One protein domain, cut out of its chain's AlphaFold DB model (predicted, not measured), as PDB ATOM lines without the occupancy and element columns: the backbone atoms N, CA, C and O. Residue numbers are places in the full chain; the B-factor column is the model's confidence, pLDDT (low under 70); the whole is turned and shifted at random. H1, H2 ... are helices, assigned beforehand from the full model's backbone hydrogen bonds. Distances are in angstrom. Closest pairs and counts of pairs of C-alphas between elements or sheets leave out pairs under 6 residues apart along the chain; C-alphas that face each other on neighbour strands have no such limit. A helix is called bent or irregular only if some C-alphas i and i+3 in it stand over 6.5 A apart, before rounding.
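What this domain is: This is residues 66 to 80 and 103 to 197 of the 206 residues of the protein "4Fe-4S ferredoxin-type domain-containing protein" of Dendrosporobacter quercicolus (UniProt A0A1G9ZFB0). One long helix, H5, bent into arms H5a and H5b, makes the longest axis; H2 crosses H5a on one side, and H1 packs on H2 farther out. H3 sits at the first end of H5a with H4 nearby, while on another side the chain returns along H5 through the small helices H6 and H7. The printed part has 110 residues, all-helix in class with seven named helices, H1 to H7 along the chain, and no named strand. It is only just loose, close to compact, with a radius of gyration of the C-alphas of 15.9 A, and spans 48 by 34 by 23 A.

How they stand to each other: Start at H5, residues 142 to 166, assigned as one helix by its hydrogen bonds but bent: C-alphas 155 and 158 are 6.9 A apart. Its arms, H5a, 142 to 155, and H5b, 158 to 166, stand at 36 degrees, only just steep. H2, residues 112 to 119, touches residues 146 to 150 of H5a about perpendicular at 79 degrees; the closest C-alphas, Thr 118 and His 146, are 5.0 A apart. H1, residues 66 to 77, touches H2, closest at the C-alphas of His 68 and Tyr 119, 6.1 A; they run opposite ways at 37 degrees, only just steep. H3, residues 126 to 130, touches residues 142 to 143 of H5a, closest at the C-alphas of Ser 128 and Pro 142, 5.7 A. H4, residues 132 to 135, is close to H3 but not clearly touching, 6.7 A between the C-alphas of Ser 128 and Leu 134. H6, residues 175 to 178, and H7, residues 187 to 191, are apart from H5a. Every O i to N i+4 pair is within hydrogen-bond range in H3, H5a, H5b and H7, but 5 of 8 in H1 and 2 of 4 in H2; H4 and H6 are too short for one.

Where its parts are: Find C-alpha 142 at (-31.680, -42.650, 40.266); H5a runs 20.1 A and H5b 12.6 A, to C-alpha 166 at (-57.380, -31.475, 17.507). H1, 18.9 A, is only just irregular, C-alphas 70 and 73 being 6.7 A apart; H2 is 11.4 A. H7 ends at C-alpha 191, (-23.919, -35.335, 33.705).

The domain as a whole: Residues 81 to 102 are not printed; C-alphas 80 and 103 are 20.0 A apart across this cut. Of the links printed whole, none is long. Residues 164 to 169 stand free; the model's pLDDT is under 70 at residues 160 to 178 and 195 to 197.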
ATOM      1  N   HIS A  66     -49.411 -47.658  44.584       87.94
ATOM      2  CA  HIS A  66     -49.853 -49.039  44.370       87.94
ATOM      3  C   HIS A  66     -49.891 -49.441  42.896       87.94
ATOM      4  O   HIS A  66     -49.949 -50.637  42.616       87.94
ATOM      5  N   LEU A  67     -49.791 -48.488  41.960       88.12
ATOM      6  CA  LEU A  67     -49.749 -48.793  40.528       88.12
ATOM      7  C   LEU A  67     -48.621 -49.774  40.164       88.12
ATOM      8  O   LEU A  67     -48.796 -50.607  39.276       88.12
ATOM      9  N   HIS A  68     -47.519 -49.765  40.922       87.50
ATOM     10  CA  HIS A  68     -46.452 -50.758  40.800       87.50
ATOM     11  C   HIS A  68     -46.975 -52.203  40.794       87.50
ATOM     12  O   HIS A  68     -46.480 -53.019  40.024       87.50
ATOM     13  N   LEU A  69     -47.982 -52.530  41.614       88.25
ATOM     14  CA  LEU A  69     -48.508 -53.893  41.727       88.25
ATOM     15  C   LEU A  69     -49.101 -54.400  40.404       88.25
ATOM     16  O   LEU A  69     -49.047 -55.597  40.134       88.25
ATOM     17  N   ALA A  70     -49.627 -53.499  39.572       86.56
ATOM     18  CA  ALA A  70     -50.144 -53.842  38.253       86.56
ATOM     19  C   ALA A  70     -49.026 -53.960  37.204       86.56
ATOM     20  O   ALA A  70     -49.032 -54.882  36.391       86.56
ATOM     21  N   PHE A  71     -48.045 -53.053  37.231       88.88
ATOM     22  CA  PHE A  71     -47.017 -52.959  36.188       88.88
ATOM     23  C   PHE A  71     -45.812 -53.882  36.424       88.88
ATOM     24  O   PHE A  71     -45.175 -54.319  35.468       88.88
ATOM     25  N   ALA A  72     -45.494 -54.231  37.670       89.06
ATOM     26  CA  ALA A  72     -44.322 -55.044  37.994       89.06
ATOM     27  C   ALA A  72     -44.373 -56.484  37.455       89.06
ATOM     28  O   ALA A  72     -43.360 -56.928  36.907       89.06
ATOM     29  N   PRO A  73     -45.503 -57.220  37.533       89.94
ATOM     30  CA  PRO A  73     -45.592 -58.554  36.938       89.94
ATOM     31  C   PRO A  73     -45.397 -58.515  35.420       89.94
ATOM     32  O   PRO A  73     -44.672 -59.333  34.862       89.94
ATOM     33  N   ALA A  74     -45.987 -57.516  34.764       89.00
ATOM     34  CA  ALA A  74     -45.781 -57.252  33.349       89.00
ATOM     35  C   ALA A  74     -44.300 -56.964  33.040       89.00
ATOM     36  O   ALA A  74     -43.731 -57.569  32.134       89.00
ATOM     37  N   ASN A  75     -43.637 -56.122  33.839       90.06
ATOM     38  CA  ASN A  75     -42.213 -55.836  33.658       90.06
ATOM     39  C   ASN A  75     -41.347 -57.097  33.756       90.06
ATOM     40  O   ASN A  75     -40.432 -57.295  32.964       90.06
ATOM     41  N   ALA A  76     -41.662 -57.978  34.709       88.31
ATOM     42  CA  ALA A  76     -40.941 -59.233  34.885       88.31
ATOM     43  C   ALA A  76     -41.043 -60.143  33.646       88.31
ATOM     44  O   ALA A  76     -40.081 -60.835  33.314       88.31
ATOM     45  N   ILE A  77     -42.172 -60.114  32.932       90.56
ATOM     46  CA  ILE A  77     -42.360 -60.865  31.682       90.56
ATOM     47  C   ILE A  77     -41.524 -60.255  30.546       90.56
ATOM     48  O   ILE A  77     -40.919 -60.995  29.773       90.56
ATOM     49  N   TRP A  78     -41.441 -58.924  30.467       88.38
ATOM     50  CA  TRP A  78     -40.717 -58.192  29.415       88.38
ATOM     51  C   TRP A  78     -39.287 -57.771  29.792       88.38
ATOM     52  O   TRP A  78     -38.718 -56.870  29.168       88.38
ATOM     53  N   HIS A  79     -38.678 -58.401  30.798       84.19
ATOM     54  CA  HIS A  79     -37.307 -58.076  31.188       84.19
ATOM     55  C   HIS A  79     -36.290 -58.543  30.132       84.19
ATOM     56  O   HIS A  79     -36.464 -59.560  29.459       84.19
ATOM     57  N   THR A  80     -35.190 -57.803  29.999       81.25
ATOM     58  CA  THR A  80     -34.087 -58.179  29.108       81.25
ATOM     59  C   THR A  80     -33.169 -59.209  29.768       81.25
ATOM     60  O   THR A  80     -32.827 -59.092  30.943       81.25
ATOM     61  N   GLY A 103     -28.925 -39.693  22.803       75.25
ATOM     62  CA  GLY A 103     -29.599 -39.399  24.069       75.25
ATOM     63  C   GLY A 103     -31.107 -39.204  23.904       75.25
ATOM     64  O   GLY A 103     -31.662 -39.508  22.852       75.25
ATOM     65  N   ALA A 104     -31.758 -38.750  24.974       78.88
ATOM     66  CA  ALA A 104     -33.180 -38.432  24.986       78.88
ATOM     67  C   ALA A 104     -33.394 -37.121  25.751       78.88
ATOM     68  O   ALA A 104     -33.009 -37.009  26.916       78.88
ATOM     69  N   ASN A 105     -33.985 -36.142  25.080       82.31
ATOM     70  CA  ASN A 105     -34.437 -34.871  25.634       82.31
ATOM     71  C   ASN A 105     -35.974 -34.798  25.639       82.31
ATOM     72  O   ASN A 105     -36.551 -34.206  26.540       82.31
ATOM     73  N   LYS A 106     -36.652 -35.458  24.695       80.75
ATOM     74  CA  LYS A 106     -38.123 -35.470  24.616       80.75
ATOM     75  C   LYS A 106     -38.692 -36.820  25.047       80.75
ATOM     76  O   LYS A 106     -38.023 -37.847  24.926       80.75
ATOM     77  N   ILE A 107     -39.940 -36.850  25.525       82.19
ATOM     78  CA  ILE A 107     -40.608 -38.095  25.965       82.19
ATOM     79  C   ILE A 107     -40.674 -39.115  24.815       82.19
ATOM     80  O   ILE A 107     -40.525 -40.315  25.033       82.19
ATOM     81  N   GLU A 108     -40.864 -38.642  23.585       80.94
ATOM     82  CA  GLU A 108     -40.994 -39.452  22.373       80.94
ATOM     83  C   GLU A 108     -39.689 -40.146  21.957       80.94
ATOM     84  O   GLU A 108     -39.722 -41.109  21.194       80.94
ATOM     85  N   GLU A 109     -38.548 -39.676  22.462       81.62
ATOM     86  CA  GLU A 109     -37.229 -40.258  22.195       81.62
ATOM     87  C   GLU A 109     -36.930 -41.444  23.126       81.62
ATOM     88  O   GLU A 109     -36.019 -42.235  22.869       81.62
ATOM     89  N   PHE A 110     -37.719 -41.623  24.194       83.56
ATOM     90  CA  PHE A 110     -37.630 -42.802  25.045       83.56
ATOM     91  C   PHE A 110     -38.288 -44.008  24.384       83.56
ATOM     92  O   PHE A 110     -39.368 -43.950  23.795       83.56
ATOM     93  N   THR A 111     -37.676 -45.173  24.577       85.50
ATOM     94  CA  THR A 111     -38.321 -46.436  24.227       85.50
ATOM     95  C   THR A 111     -39.546 -46.665  25.112       85.50
ATOM     96  O   THR A 111     -39.552 -46.333  26.301       85.50
ATOM     97  N   TRP A 112     -40.562 -47.337  24.566       87.69
ATOM     98  CA  TRP A 112     -41.748 -47.732  25.335       87.69
ATOM     99  C   TRP A 112     -41.385 -48.447  26.646       87.69
ATOM    100  O   TRP A 112     -42.002 -48.199  27.678       87.69
ATOM    101  N   LYS A 113     -40.340 -49.289  26.627       87.06
ATOM    102  CA  LYS A 113     -39.867 -50.013  27.811       87.06
ATOM    103  C   LYS A 113     -39.300 -49.076  28.885       87.06
ATOM    104  O   LYS A 113     -39.633 -49.254  30.051       87.06
ATOM    105  N   GLN A 114     -38.515 -48.065  28.508       86.81
ATOM    106  CA  GLN A 114     -37.981 -47.075  29.455       86.81
ATOM    107  C   GLN A 114     -39.098 -46.278  30.135       86.81
ATOM    108  O   GLN A 114     -39.059 -46.089  31.349       86.81
ATOM    109  N   LEU A 115     -40.120 -45.865  29.377       89.19
ATOM    110  CA  LEU A 115     -41.296 -45.199  29.943       89.19
ATOM    111  C   LEU A 115     -42.073 -46.151  30.863       89.19
ATOM    112  O   LEU A 115     -42.443 -45.775  31.974       89.19
ATOM    113  N   PHE A 116     -42.255 -47.407  30.450       89.75
ATOM    114  CA  PHE A 116     -42.928 -48.438  31.242       89.75
ATOM    115  C   PHE A 116     -42.229 -48.698  32.586       89.75
ATOM    116  O   PHE A 116     -42.893 -48.852  33.613       89.75
ATOM    117  N   ASP A 117     -40.894 -48.684  32.617       89.06
ATOM    118  CA  ASP A 117     -40.116 -48.915  33.836       89.06
ATOM    119  C   ASP A 117     -40.353 -47.858  34.918       89.06
ATOM    120  O   ASP A 117     -40.335 -48.192  36.107       89.06
ATOM    121  N   THR A 118     -40.671 -46.616  34.542       89.69
ATOM    122  CA  THR A 118     -41.009 -45.554  35.510       89.69
ATOM    123  C   THR A 118     -42.248 -45.899  36.349       89.69
ATOM    124  O   THR A 118     -42.266 -45.667  37.561       89.69
ATOM    125  N   TYR A 119     -43.243 -46.566  35.754       90.25
ATOM    126  CA  TYR A 119     -44.460 -47.023  36.435       90.25
ATOM    127  C   TYR A 119     -44.232 -48.237  37.343       90.25
ATOM    128  O   TYR A 119     -45.052 -48.541  38.212       90.25
ATOM    129  N   THR A 120     -43.089 -48.908  37.193       91.19
ATOM    130  CA  THR A 120     -42.686 -50.049  38.023       91.19
ATOM    131  C   THR A 120     -41.837 -49.622  39.224       91.19
ATOM    132  O   THR A 120     -41.415 -50.462  40.013       91.19
ATOM    133  N   CYS A 121     -41.595 -48.330  39.435       88.69
ATOM    134  CA  CYS A 121     -40.871 -47.859  40.612       88.69
ATOM    135  C   CYS A 121     -41.760 -47.897  41.875       88.69
ATOM    136  O   CYS A 121     -42.840 -47.314  41.904       88.69
ATOM    137  N   VAL A 122     -41.284 -48.535  42.955       90.31
ATOM    138  CA  VAL A 122     -41.925 -48.506  44.297       90.31
ATOM    139  C   VAL A 122     -41.425 -47.377  45.197       90.31
ATOM    140  O   VAL A 122     -41.830 -47.285  46.352       90.31
ATOM    141  N   GLN A 123     -40.489 -46.560  44.710       89.94
ATOM    142  CA  GLN A 123     -39.815 -45.523  45.500       89.94
ATOM    143  C   GLN A 123     -39.115 -46.068  46.766       89.94
ATOM    144  O   GLN A 123     -39.012 -45.377  47.773       89.94
ATOM    145  N   CYS A 124     -38.596 -47.304  46.719       90.50
ATOM    146  CA  CYS A 124     -37.984 -47.972  47.881       90.50
ATOM    147  C   CYS A 124     -36.577 -47.478  48.258       90.50
ATOM    148  O   CYS A 124     -36.043 -47.933  49.260       90.50
ATOM    149  N   GLY A 125     -35.936 -46.625  47.451       89.62
ATOM    150  CA  GLY A 125     -34.615 -46.052  47.764       89.62
ATOM    151  C   GLY A 125     -33.407 -46.964  47.525       89.62
ATOM    152  O   GLY A 125     -32.281 -46.478  47.511       89.62
ATOM    153  N   ARG A 126     -33.598 -48.257  47.228       89.06
ATOM    154  CA  ARG A 126     -32.480 -49.204  47.015       89.06
ATOM    155  C   ARG A 126     -31.525 -48.803  45.883       89.06
ATOM    156  O   ARG A 126     -30.341 -49.122  45.939       89.06
ATOM    157  N   CYS A 127     -32.029 -48.144  44.840       87.44
ATOM    158  CA  CYS A 127     -31.196 -47.613  43.759       87.44
ATOM    159  C   CYS A 127     -30.393 -46.382  44.210       87.44
ATOM    160  O   CYS A 127     -29.211 -46.294  43.882       87.44
ATOM    161  N   SER A 128     -30.993 -45.486  44.999       89.62
ATOM    162  CA  SER A 128     -30.336 -44.317  45.599       89.62
ATOM    163  C   SER A 128     -29.191 -44.745  46.513       89.62
ATOM    164  O   SER A 128     -28.056 -44.312  46.338       89.62
ATOM    165  N   GLU A 129     -29.458 -45.688  47.419       88.94
ATOM    166  CA  GLU A 129     -28.473 -46.206  48.374       88.94
ATOM    167  C   GLU A 129     -27.278 -46.874  47.701       88.94
ATOM    168  O   GLU A 129     -26.196 -46.922  48.282       88.94
ATOM    169  N   ARG A 130     -27.453 -47.408  46.487       86.31
ATOM    170  CA  ARG A 130     -26.371 -48.059  45.746       86.31
ATOM    171  C   ARG A 130     -25.657 -47.142  44.764       86.31
ATOM    172  O   ARG A 130     -24.612 -47.530  44.251       86.31
ATOM    173  N   CYS A 131     -26.192 -45.959  44.486       86.31
ATOM    174  CA  CYS A 131     -25.617 -45.061  43.500       86.31
ATOM    175  C   CYS A 131     -24.284 -44.473  44.007       86.31
ATOM    176  O   CYS A 131     -24.296 -43.706  44.972       86.31
ATOM    177  N   PRO A 132     -23.135 -44.756  43.359       86.31
ATOM    178  CA  PRO A 132     -21.851 -44.188  43.779       86.31
ATOM    179  C   PRO A 132     -21.802 -42.662  43.613       86.31
ATOM    180  O   PRO A 132     -21.166 -41.965  44.402       86.31
ATOM    181  N   ALA A 133     -22.498 -42.125  42.604       87.31
ATOM    182  CA  ALA A 133     -22.594 -40.684  42.385       87.31
ATOM    183  C   ALA A 133     -23.314 -39.999  43.558       87.31
ATOM    184  O   ALA A 133     -22.774 -39.056  44.131       87.31
ATOM    185  N   LEU A 134     -24.461 -40.533  43.987       88.06
ATOM    186  CA  LEU A 134     -25.191 -39.984  45.131       88.06
ATOM    187  C   LEU A 134     -24.386 -40.100  46.434       88.06
ATOM    188  O   LEU A 134     -24.318 -39.151  47.210       88.06
ATOM    189  N   GLN A 135     -23.710 -41.233  46.654       88.94
ATOM    190  CA  GLN A 135     -22.865 -41.442  47.840       88.94
ATOM    191  C   GLN A 135     -21.681 -40.467  47.926       88.94
ATOM    192  O   GLN A 135     -21.201 -40.183  49.020       88.94
ATOM    193  N   THR A 136     -21.211 -39.949  46.789       89.81
ATOM    194  CA  THR A 136     -20.127 -38.953  46.726       89.81
ATOM    195  C   THR A 136     -20.633 -37.508  46.799       89.81
ATOM    196  O   THR A 136     -19.848 -36.580  46.624       89.81
ATOM    197  N   GLY A 137     -21.925 -37.303  47.084       88.62
ATOM    198  CA  GLY A 137     -22.536 -35.983  47.239       88.62
ATOM    199  C   GLY A 137     -22.910 -35.297  45.925       88.62
ATOM    200  O   GLY A 137     -23.205 -34.104  45.931       88.62
ATOM    201  N   LYS A 138     -22.898 -36.014  44.793       89.44
ATOM    202  CA  LYS A 138     -23.380 -35.472  43.514       89.44
ATOM    203  C   LYS A 138     -24.914 -35.375  43.510       89.44
ATOM    204  O   LYS A 138     -25.563 -36.176  44.183       89.44
ATOM    205  N   PRO A 139     -25.507 -34.466  42.712       88.50
ATOM    206  CA  PRO A 139     -26.958 -34.252  42.680       88.50
ATOM    207  C   PRO A 139     -27.778 -35.429  42.121       88.50
ATOM    208  O   PRO A 139     -28.993 -35.441  42.285       88.50
ATOM    209  N   LEU A 140     -27.155 -36.412  41.459       88.62
ATOM    210  CA  LEU A 140     -27.864 -37.522  40.814       88.62
ATOM    211  C   LEU A 140     -28.478 -38.500  41.827       88.62
ATOM    212  O   LEU A 140     -27.750 -39.240  42.486       88.62
ATOM    213  N   ASP A 141     -29.807 -38.617  41.830       90.44
ATOM    214  CA  ASP A 141     -30.541 -39.698  42.494       90.44
ATOM    215  C   ASP A 141     -31.320 -40.532  41.455       90.44
ATOM    216  O   ASP A 141     -32.299 -40.051  40.882       90.44
ATOM    217  N   PRO A 142     -30.961 -41.810  41.223       88.69
ATOM    218  CA  PRO A 142     -31.680 -42.650  40.266       88.69
ATOM    219  C   PRO A 142     -33.142 -42.910  40.649       88.69
ATOM    220  O   PRO A 142     -33.956 -43.205  39.779       88.69
ATOM    221  N   ARG A 143     -33.513 -42.827  41.932       91.44
ATOM    222  CA  ARG A 143     -34.926 -42.909  42.331       91.44
ATOM    223  C   ARG A 143     -35.679 -41.664  41.881       91.44
ATOM    224  O   ARG A 143     -36.779 -41.811  41.355       91.44
ATOM    225  N   ALA A 144     -35.097 -40.483  42.096       90.94
ATOM    226  CA  ALA A 144     -35.681 -39.213  41.676       90.94
ATOM    227  C   ALA A 144     -35.887 -39.193  40.157       90.94
ATOM    228  O   ALA A 144     -36.996 -38.916  39.721       90.94
ATOM    229  N   LEU A 145     -34.904 -39.675  39.382       89.81
ATOM    230  CA  LEU A 145     -35.013 -39.832  37.926       89.81
ATOM    231  C   LEU A 145     -36.307 -40.552  37.499       89.81
ATOM    232  O   LEU A 145     -37.051 -40.049  36.666       89.81
ATOM    233  N   HIS A 146     -36.615 -41.717  38.078       90.25
ATOM    234  CA  HIS A 146     -37.835 -42.453  37.718       90.25
ATOM    235  C   HIS A 146     -39.125 -41.762  38.185       90.25
ATOM    236  O   HIS A 146     -40.148 -41.875  37.513       90.25
ATOM    237  N   VAL A 147     -39.106 -41.107  39.349       90.69
ATOM    238  CA  VAL A 147     -40.293 -40.453  39.928       90.69
ATOM    239  C   VAL A 147     -40.638 -39.175  39.174       90.69
ATOM    240  O   VAL A 147     -41.798 -38.975  38.827       90.69
ATOM    241  N   GLU A 148     -39.640 -38.344  38.899       91.06
ATOM    242  CA  GLU A 148     -39.792 -37.071  38.197       91.06
ATOM    243  C   GLU A 148     -40.145 -37.299  36.726       91.06
ATOM    244  O   GLU A 148     -41.082 -36.685  36.223       91.06
ATOM    245  N   LEU A 149     -39.518 -38.286  36.068       89.31
ATOM    246  CA  LEU A 149     -39.893 -38.662  34.704       89.31
ATOM    247  C   LEU A 149     -41.348 -39.151  34.629       89.31
ATOM    248  O   LEU A 149     -42.076 -38.777  33.714       89.31
ATOM    249  N   ARG A 150     -41.809 -39.943  35.608       89.62
ATOM    250  CA  ARG A 150     -43.217 -40.360  35.680       89.62
ATOM    251  C   ARG A 150     -44.156 -39.168  35.866       89.62
ATOM    252  O   ARG A 150     -45.181 -39.111  35.193       89.62
ATOM    253  N   ALA A 151     -43.824 -38.247  36.770       89.25
ATOM    254  CA  ALA A 151     -44.631 -37.056  37.012       89.25
ATOM    255  C   ALA A 151     -44.761 -36.207  35.739       89.25
ATOM    256  O   ALA A 151     -45.865 -35.806  35.387       89.25
ATOM    257  N   HIS A 152     -43.664 -36.042  34.997       88.25
ATOM    258  CA  HIS A 152     -43.661 -35.335  33.721       88.25
ATOM    259  C   HIS A 152     -44.531 -36.038  32.661       88.25
ATOM    260  O   HIS A 152     -45.314 -35.391  31.968       88.25
ATOM    261  N   ILE A 153     -44.487 -37.375  32.575       86.94
ATOM    262  CA  ILE A 153     -45.383 -38.137  31.684       86.94
ATOM    263  C   ILE A 153     -46.853 -37.909  32.064       86.94
ATOM    264  O   ILE A 153     -47.680 -37.680  31.185       86.94
ATOM    265  N   GLU A 154     -47.194 -37.969  33.353       86.62
ATOM    266  CA  GLU A 154     -48.568 -37.770  33.836       86.62
ATOM    267  C   GLU A 154     -49.060 -36.326  33.627       86.62
ATOM    268  O   GLU A 154     -50.230 -36.122  33.305       86.62
ATOM    269  N   GLU A 155     -48.174 -35.334  33.733       86.06
ATOM    270  CA  GLU A 155     -48.478 -33.926  33.458       86.06
ATOM    271  C   GLU A 155     -48.747 -33.671  31.969       86.06
ATOM    272  O   GLU A 155     -49.703 -32.975  31.610       86.06
ATOM    273  N   LYS A 156     -47.934 -34.260  31.082       80.75
ATOM    274  CA  LYS A 156     -48.081 -34.095  29.629       80.75
ATOM    275  C   LYS A 156     -49.138 -35.033  29.028       80.75
ATOM    276  O   LYS A 156     -49.659 -34.749  27.950       80.75
ATOM    277  N   ALA A 157     -49.535 -36.106  29.717       78.12
ATOM    278  CA  ALA A 157     -50.574 -37.042  29.273       78.12
ATOM    279  C   ALA A 157     -51.892 -36.372  28.811       78.12
ATOM    280  O   ALA A 157     -52.324 -36.652  27.690       78.12
ATOM    281  N   PRO A 158     -52.528 -35.452  29.569       77.38
ATOM    282  CA  PRO A 158     -53.754 -34.778  29.124       77.38
ATOM    283  C   PRO A 158     -53.545 -33.847  27.920       77.38
ATOM    284  O   PRO A 158     -54.510 -33.499  27.234       77.38
ATOM    285  N   LEU A 159     -52.308 -33.421  27.640       71.31
ATOM    286  CA  LEU A 159     -51.989 -32.652  26.435       71.31
ATOM    287  C   LEU A 159     -52.054 -33.543  25.192       71.31
ATOM    288  O   LEU A 159     -52.577 -33.112  24.167       71.31
ATOM    289  N   LEU A 160     -51.631 -34.805  25.296       66.38
ATOM    290  CA  LEU A 160     -51.721 -35.773  24.198       66.38
ATOM    291  C   LEU A 160     -53.172 -36.039  23.777       66.38
ATOM    292  O   LEU A 160     -53.447 -36.172  22.585       66.38
ATOM    293  N   ASP A 161     -54.112 -36.065  24.721       68.75
ATOM    294  CA  ASP A 161     -55.538 -36.227  24.411       68.75
ATOM    295  C   ASP A 161     -56.104 -35.011  23.669       68.75
ATOM    296  O   ASP A 161     -56.883 -35.164  22.726       68.75
ATOM    297  N   LYS A 162     -55.648 -33.801  24.018       67.25
ATOM    298  CA  LYS A 162     -55.998 -32.572  23.290       67.25
ATOM    299  C   LYS A 162     -55.411 -32.558  21.877       67.25
ATOM    300  O   LYS A 162     -56.104 -32.146  20.952       67.25
ATOM    301  N   ILE A 163     -54.184 -33.051  21.686       64.44
ATOM    302  CA  ILE A 163     -53.566 -33.199  20.356       64.44
ATOM    303  C   ILE A 163     -54.355 -34.196  19.503       64.44
ATOM    304  O   ILE A 163     -54.670 -33.909  18.352       64.44
ATOM    305  N   LYS A 164     -54.715 -35.355  20.069       63.38
ATOM    306  CA  LYS A 164     -55.523 -36.368  19.371       63.38
ATOM    307  C   LYS A 164     -56.915 -35.841  19.013       63.38
ATOM    308  O   LYS A 164     -57.413 -36.147  17.935       63.38
ATOM    309  N   ALA A 165     -57.520 -35.029  19.880       65.56
ATOM    310  CA  ALA A 165     -58.810 -34.390  19.626       65.56
ATOM    311  C   ALA A 165     -58.738 -33.249  18.590       65.56
ATOM    312  O   ALA A 165     -59.739 -32.966  17.934       65.56
ATOM    313  N   ALA A 166     -57.579 -32.603  18.423       60.56
ATOM    314  CA  ALA A 166     -57.380 -31.475  17.507       60.56
ATOM    315  C   ALA A 166     -57.125 -31.874  16.035       60.56
ATOM    316  O   ALA A 166     -57.108 -31.002  15.161       60.56
ATOM    317  N   GLY A 167     -56.964 -33.169  15.733       64.38
ATOM    318  CA  GLY A 167     -56.726 -33.652  14.367       64.38
ATOM    319  C   GLY A 167     -55.451 -33.064  13.742       64.38
ATOM    320  O   GLY A 167     -54.420 -32.963  14.403       64.38
ATOM    321  N   ASP A 168     -55.511 -32.654  12.469       57.00
ATOM    322  CA  ASP A 168     -54.355 -32.149  11.699       57.00
ATOM    323  C   ASP A 168     -53.789 -30.803  12.189       57.00
ATOM    324  O   ASP A 168     -52.699 -30.400  11.781       57.00
ATOM    325  N   LYS A 169     -54.482 -30.099  13.094       54.09
ATOM    326  CA  LYS A 169     -53.951 -28.904  13.764       54.09
ATOM    327  C   LYS A 169     -53.294 -29.312  15.074       54.09
ATOM    328  O   LYS A 169     -53.817 -29.021  16.150       54.09
ATOM    329  N   LYS A 170     -52.157 -30.006  14.991       50.03
ATOM    330  CA  LYS A 170     -51.333 -30.253  16.179       50.03
ATOM    331  C   LYS A 170     -50.934 -28.888  16.756       50.03
ATOM    332  O   LYS A 170     -50.314 -28.116  16.026       50.03
ATOM    333  N   PRO A 171     -51.306 -28.549  18.002       52.25
ATOM    334  CA  PRO A 171     -50.729 -27.386  18.653       52.25
ATOM    335  C   PRO A 171     -49.215 -27.597  18.685       52.25
ATOM    336  O   PRO A 171     -48.733 -28.630  19.151       52.25
ATOM    337  N   GLU A 172     -48.489 -26.660  18.091       49.34
ATOM    338  CA  GLU A 172     -47.036 -26.642  18.113       49.34
ATOM    339  C   GLU A 172     -46.630 -26.308  19.550       49.34
ATOM    340  O   GLU A 172     -46.720 -25.162  19.985       49.34
ATOM    341  N   PHE A 173     -46.307 -27.338  20.332       55.59
ATOM    342  CA  PHE A 173     -45.666 -27.135  21.626       55.59
ATOM    343  C   PHE A 173     -44.281 -26.573  21.362       55.59
ATOM    344  O   PHE A 173     -43.566 -27.068  20.485       55.59
ATOM    345  N   THR A 174     -43.908 -25.532  22.099       56.94
ATOM    346  CA  THR A 174     -42.553 -25.007  21.973       56.94
ATOM    347  C   THR A 174     -41.560 -26.074  22.422       56.94
ATOM    348  O   THR A 174     -41.817 -26.834  23.352       56.94
ATOM    349  N   GLU A 175     -40.416 -26.159  21.748       57.53
ATOM    350  CA  GLU A 175     -39.411 -27.195  22.013       57.53
ATOM    351  C   GLU A 175     -38.916 -27.178  23.473       57.53
ATOM    352  O   GLU A 175     -38.591 -28.221  24.031       57.53
ATOM    353  N   ALA A 176     -38.972 -26.006  24.116       54.47
ATOM    354  CA  ALA A 176     -38.698 -25.802  25.536       54.47
ATOM    355  C   ALA A 176     -39.761 -26.404  26.478       54.47
ATOM    356  O   ALA A 176     -39.430 -26.792  27.588       54.47
ATOM    357  N   GLU A 177     -41.026 -26.520  26.058       59.59
ATOM    358  CA  GLU A 177     -42.091 -27.144  26.862       59.59
ATOM    359  C   GLU A 177     -42.063 -28.677  26.799       59.59
ATOM    360  O   GLU A 177     -42.737 -29.333  27.595       59.59
ATOM    361  N   GLN A 178     -41.347 -29.252  25.831       65.94
ATOM    362  CA  GLN A 178     -41.181 -30.702  25.660       65.94
ATOM    363  C   GLN A 178     -39.818 -31.206  26.142       65.94
ATOM    364  O   GLN A 178     -39.607 -32.418  26.211       65.94
ATOM    365  N   ALA A 179     -38.895 -30.286  26.424       73.44
ATOM    366  CA  ALA A 179     -37.565 -30.612  26.892       73.44
ATOM    367  C   ALA A 179     -37.628 -31.126  28.333       73.44
ATOM    368  O   ALA A 179     -38.167 -30.477  29.220       73.44
ATOM    369  N   ILE A 180     -37.064 -32.306  28.565       80.38
ATOM    370  CA  ILE A 180     -36.895 -32.895  29.900       80.38
ATOM    371  C   ILE A 180     -35.670 -32.288  30.595       80.38
ATOM    372  O   ILE A 180     -35.618 -32.192  31.825       80.38
ATOM    373  N   LEU A 181     -34.682 -31.877  29.798       77.38
ATOM    374  CA  LEU A 181     -33.546 -31.085  30.251       77.38
ATOM    375  C   LEU A 181     -34.012 -29.661  30.586       77.38
ATOM    376  O   LEU A 181     -34.763 -29.062  29.825       77.38
ATOM    377  N   ASP A 182     -33.559 -29.150  31.729       74.06
ATOM    378  CA  ASP A 182     -33.882 -27.847  32.331       74.06
ATOM    379  C   ASP A 182     -35.295 -27.693  32.923       74.06
ATOM    380  O   ASP A 182     -35.430 -26.996  33.929       74.06
ATOM    381  N   ASP A 183     -36.320 -28.369  32.389       77.88
ATOM    382  CA  ASP A 183     -37.675 -28.398  32.979       77.88
ATOM    383  C   ASP A 183     -37.751 -29.359  34.179       77.88
ATOM    384  O   ASP A 183     -38.157 -28.984  35.280       77.88
ATOM    385  N   VAL A 184     -37.308 -30.607  33.981       82.19
ATOM    386  CA  VAL A 184     -37.398 -31.677  34.991       82.19
ATOM    387  C   VAL A 184     -36.051 -31.915  35.660       82.19
ATOM    388  O   VAL A 184     -35.956 -31.954  36.885       82.19
ATOM    389  N   PHE A 185     -34.992 -32.058  34.860       86.38
ATOM    390  CA  PHE A 185     -33.651 -32.351  35.360       86.38
ATOM    391  C   PHE A 185     -32.678 -31.242  34.993       86.38
ATOM    392  O   PHE A 185     -32.583 -30.838  33.836       86.38
ATOM    393  N   SER A 186     -31.871 -30.815  35.966       85.69
ATOM    394  CA  SER A 186     -30.749 -29.929  35.671       85.69
ATOM    395  C   SER A 186     -29.691 -30.653  34.846       85.69
ATOM    396  O   SER A 186     -29.451 -31.853  35.008       85.69
ATOM    397  N   GLU A 187     -28.977 -29.909  34.011       85.00
ATOM    398  CA  GLU A 187     -27.849 -30.441  33.253       85.00
ATOM    399  C   GLU A 187     -26.840 -31.177  34.170       85.00
ATOM    400  O   GLU A 187     -26.426 -32.309  33.902       85.00
ATOM    401  N   GLN A 188     -26.519 -30.596  35.332       84.69
ATOM    402  CA  GLN A 188     -25.624 -31.216  36.315       84.69
ATOM    403  C   GLN A 188     -26.156 -32.538  36.878       84.69
ATOM    404  O   GLN A 188     -25.357 -33.415  37.218       84.69
ATOM    405  N   PHE A 189     -27.475 -32.700  36.993       86.75
ATOM    406  CA  PHE A 189     -28.087 -33.950  37.432       86.75
ATOM    407  C   PHE A 189     -27.777 -35.075  36.440       86.75
ATOM    408  O   PHE A 189     -27.292 -36.130  36.851       86.75
ATOM    409  N   ILE A 190     -27.957 -34.829  35.137       84.12
ATOM    410  CA  ILE A 190     -27.728 -35.837  34.090       84.12
ATOM    411  C   ILE A 190     -26.233 -36.155  33.941       84.12
ATOM    412  O   ILE A 190     -25.842 -37.326  33.979       84.12
ATOM    413  N   TRP A 191     -25.370 -35.138  33.868       84.00
ATOM    414  CA  TRP A 191     -23.919 -35.335  33.705       84.00
ATOM    415  C   TRP A 191     -23.206 -35.859  34.957       84.00
ATOM    416  O   TRP A 191     -22.049 -36.278  34.893       84.00
ATOM    417  N   SER A 192     -23.885 -35.897  36.103       84.81
ATOM    418  CA  SER A 192     -23.357 -36.541  37.311       84.81
ATOM    419  C   SER A 192     -23.335 -38.070  37.217       84.81
ATOM    420  O   SER A 192     -22.710 -38.722  38.064       84.81
ATOM    421  N   CYS A 193     -23.977 -38.652  36.197       81.94
ATOM    422  CA  CYS A 193     -23.980 -40.088  35.952       81.94
ATOM    423  C   CYS A 193     -22.597 -40.575  35.516       81.94
ATOM    424  O   CYS A 193     -22.146 -40.348  34.396       81.94
ATOM    425  N   THR A 194     -21.917 -41.287  36.412       73.62
ATOM    426  CA  THR A 194     -20.645 -41.946  36.111       73.62
ATOM    427  C   THR A 194     -20.848 -43.457  36.070       73.62
ATOM    428  O   THR A 194     -21.235 -44.022  37.101       73.62
ATOM    429  N   PRO A 195     -20.564 -44.135  34.943       61.88
ATOM    430  CA  PRO A 195     -20.643 -45.586  34.846       61.88
ATOM    431  C   PRO A 195     -19.468 -46.211  35.611       61.88
ATOM    432  O   PRO A 195     -18.454 -46.595  35.039       61.88
ATOM    433  N   VAL A 196     -19.572 -46.281  36.936       55.56
ATOM    434  CA  VAL A 196     -18.632 -47.056  37.749       55.56
ATOM    435  C   VAL A 196     -19.124 -48.501  37.761       55.56
ATOM    436  O   VAL A 196     -20.279 -48.769  38.096       55.56
ATOM    437  N   ALA A 197     -18.252 -49.422  37.344       44.91
ATOM    438  CA  ALA A 197     -18.523 -50.850  37.207       44.91
ATOM    439  C   ALA A 197     -19.197 -51.459  38.459       44.91
ATOM    440  O   ALA A 197     -18.904 -51.053  39.589       44.91
TER     441      ALA A 197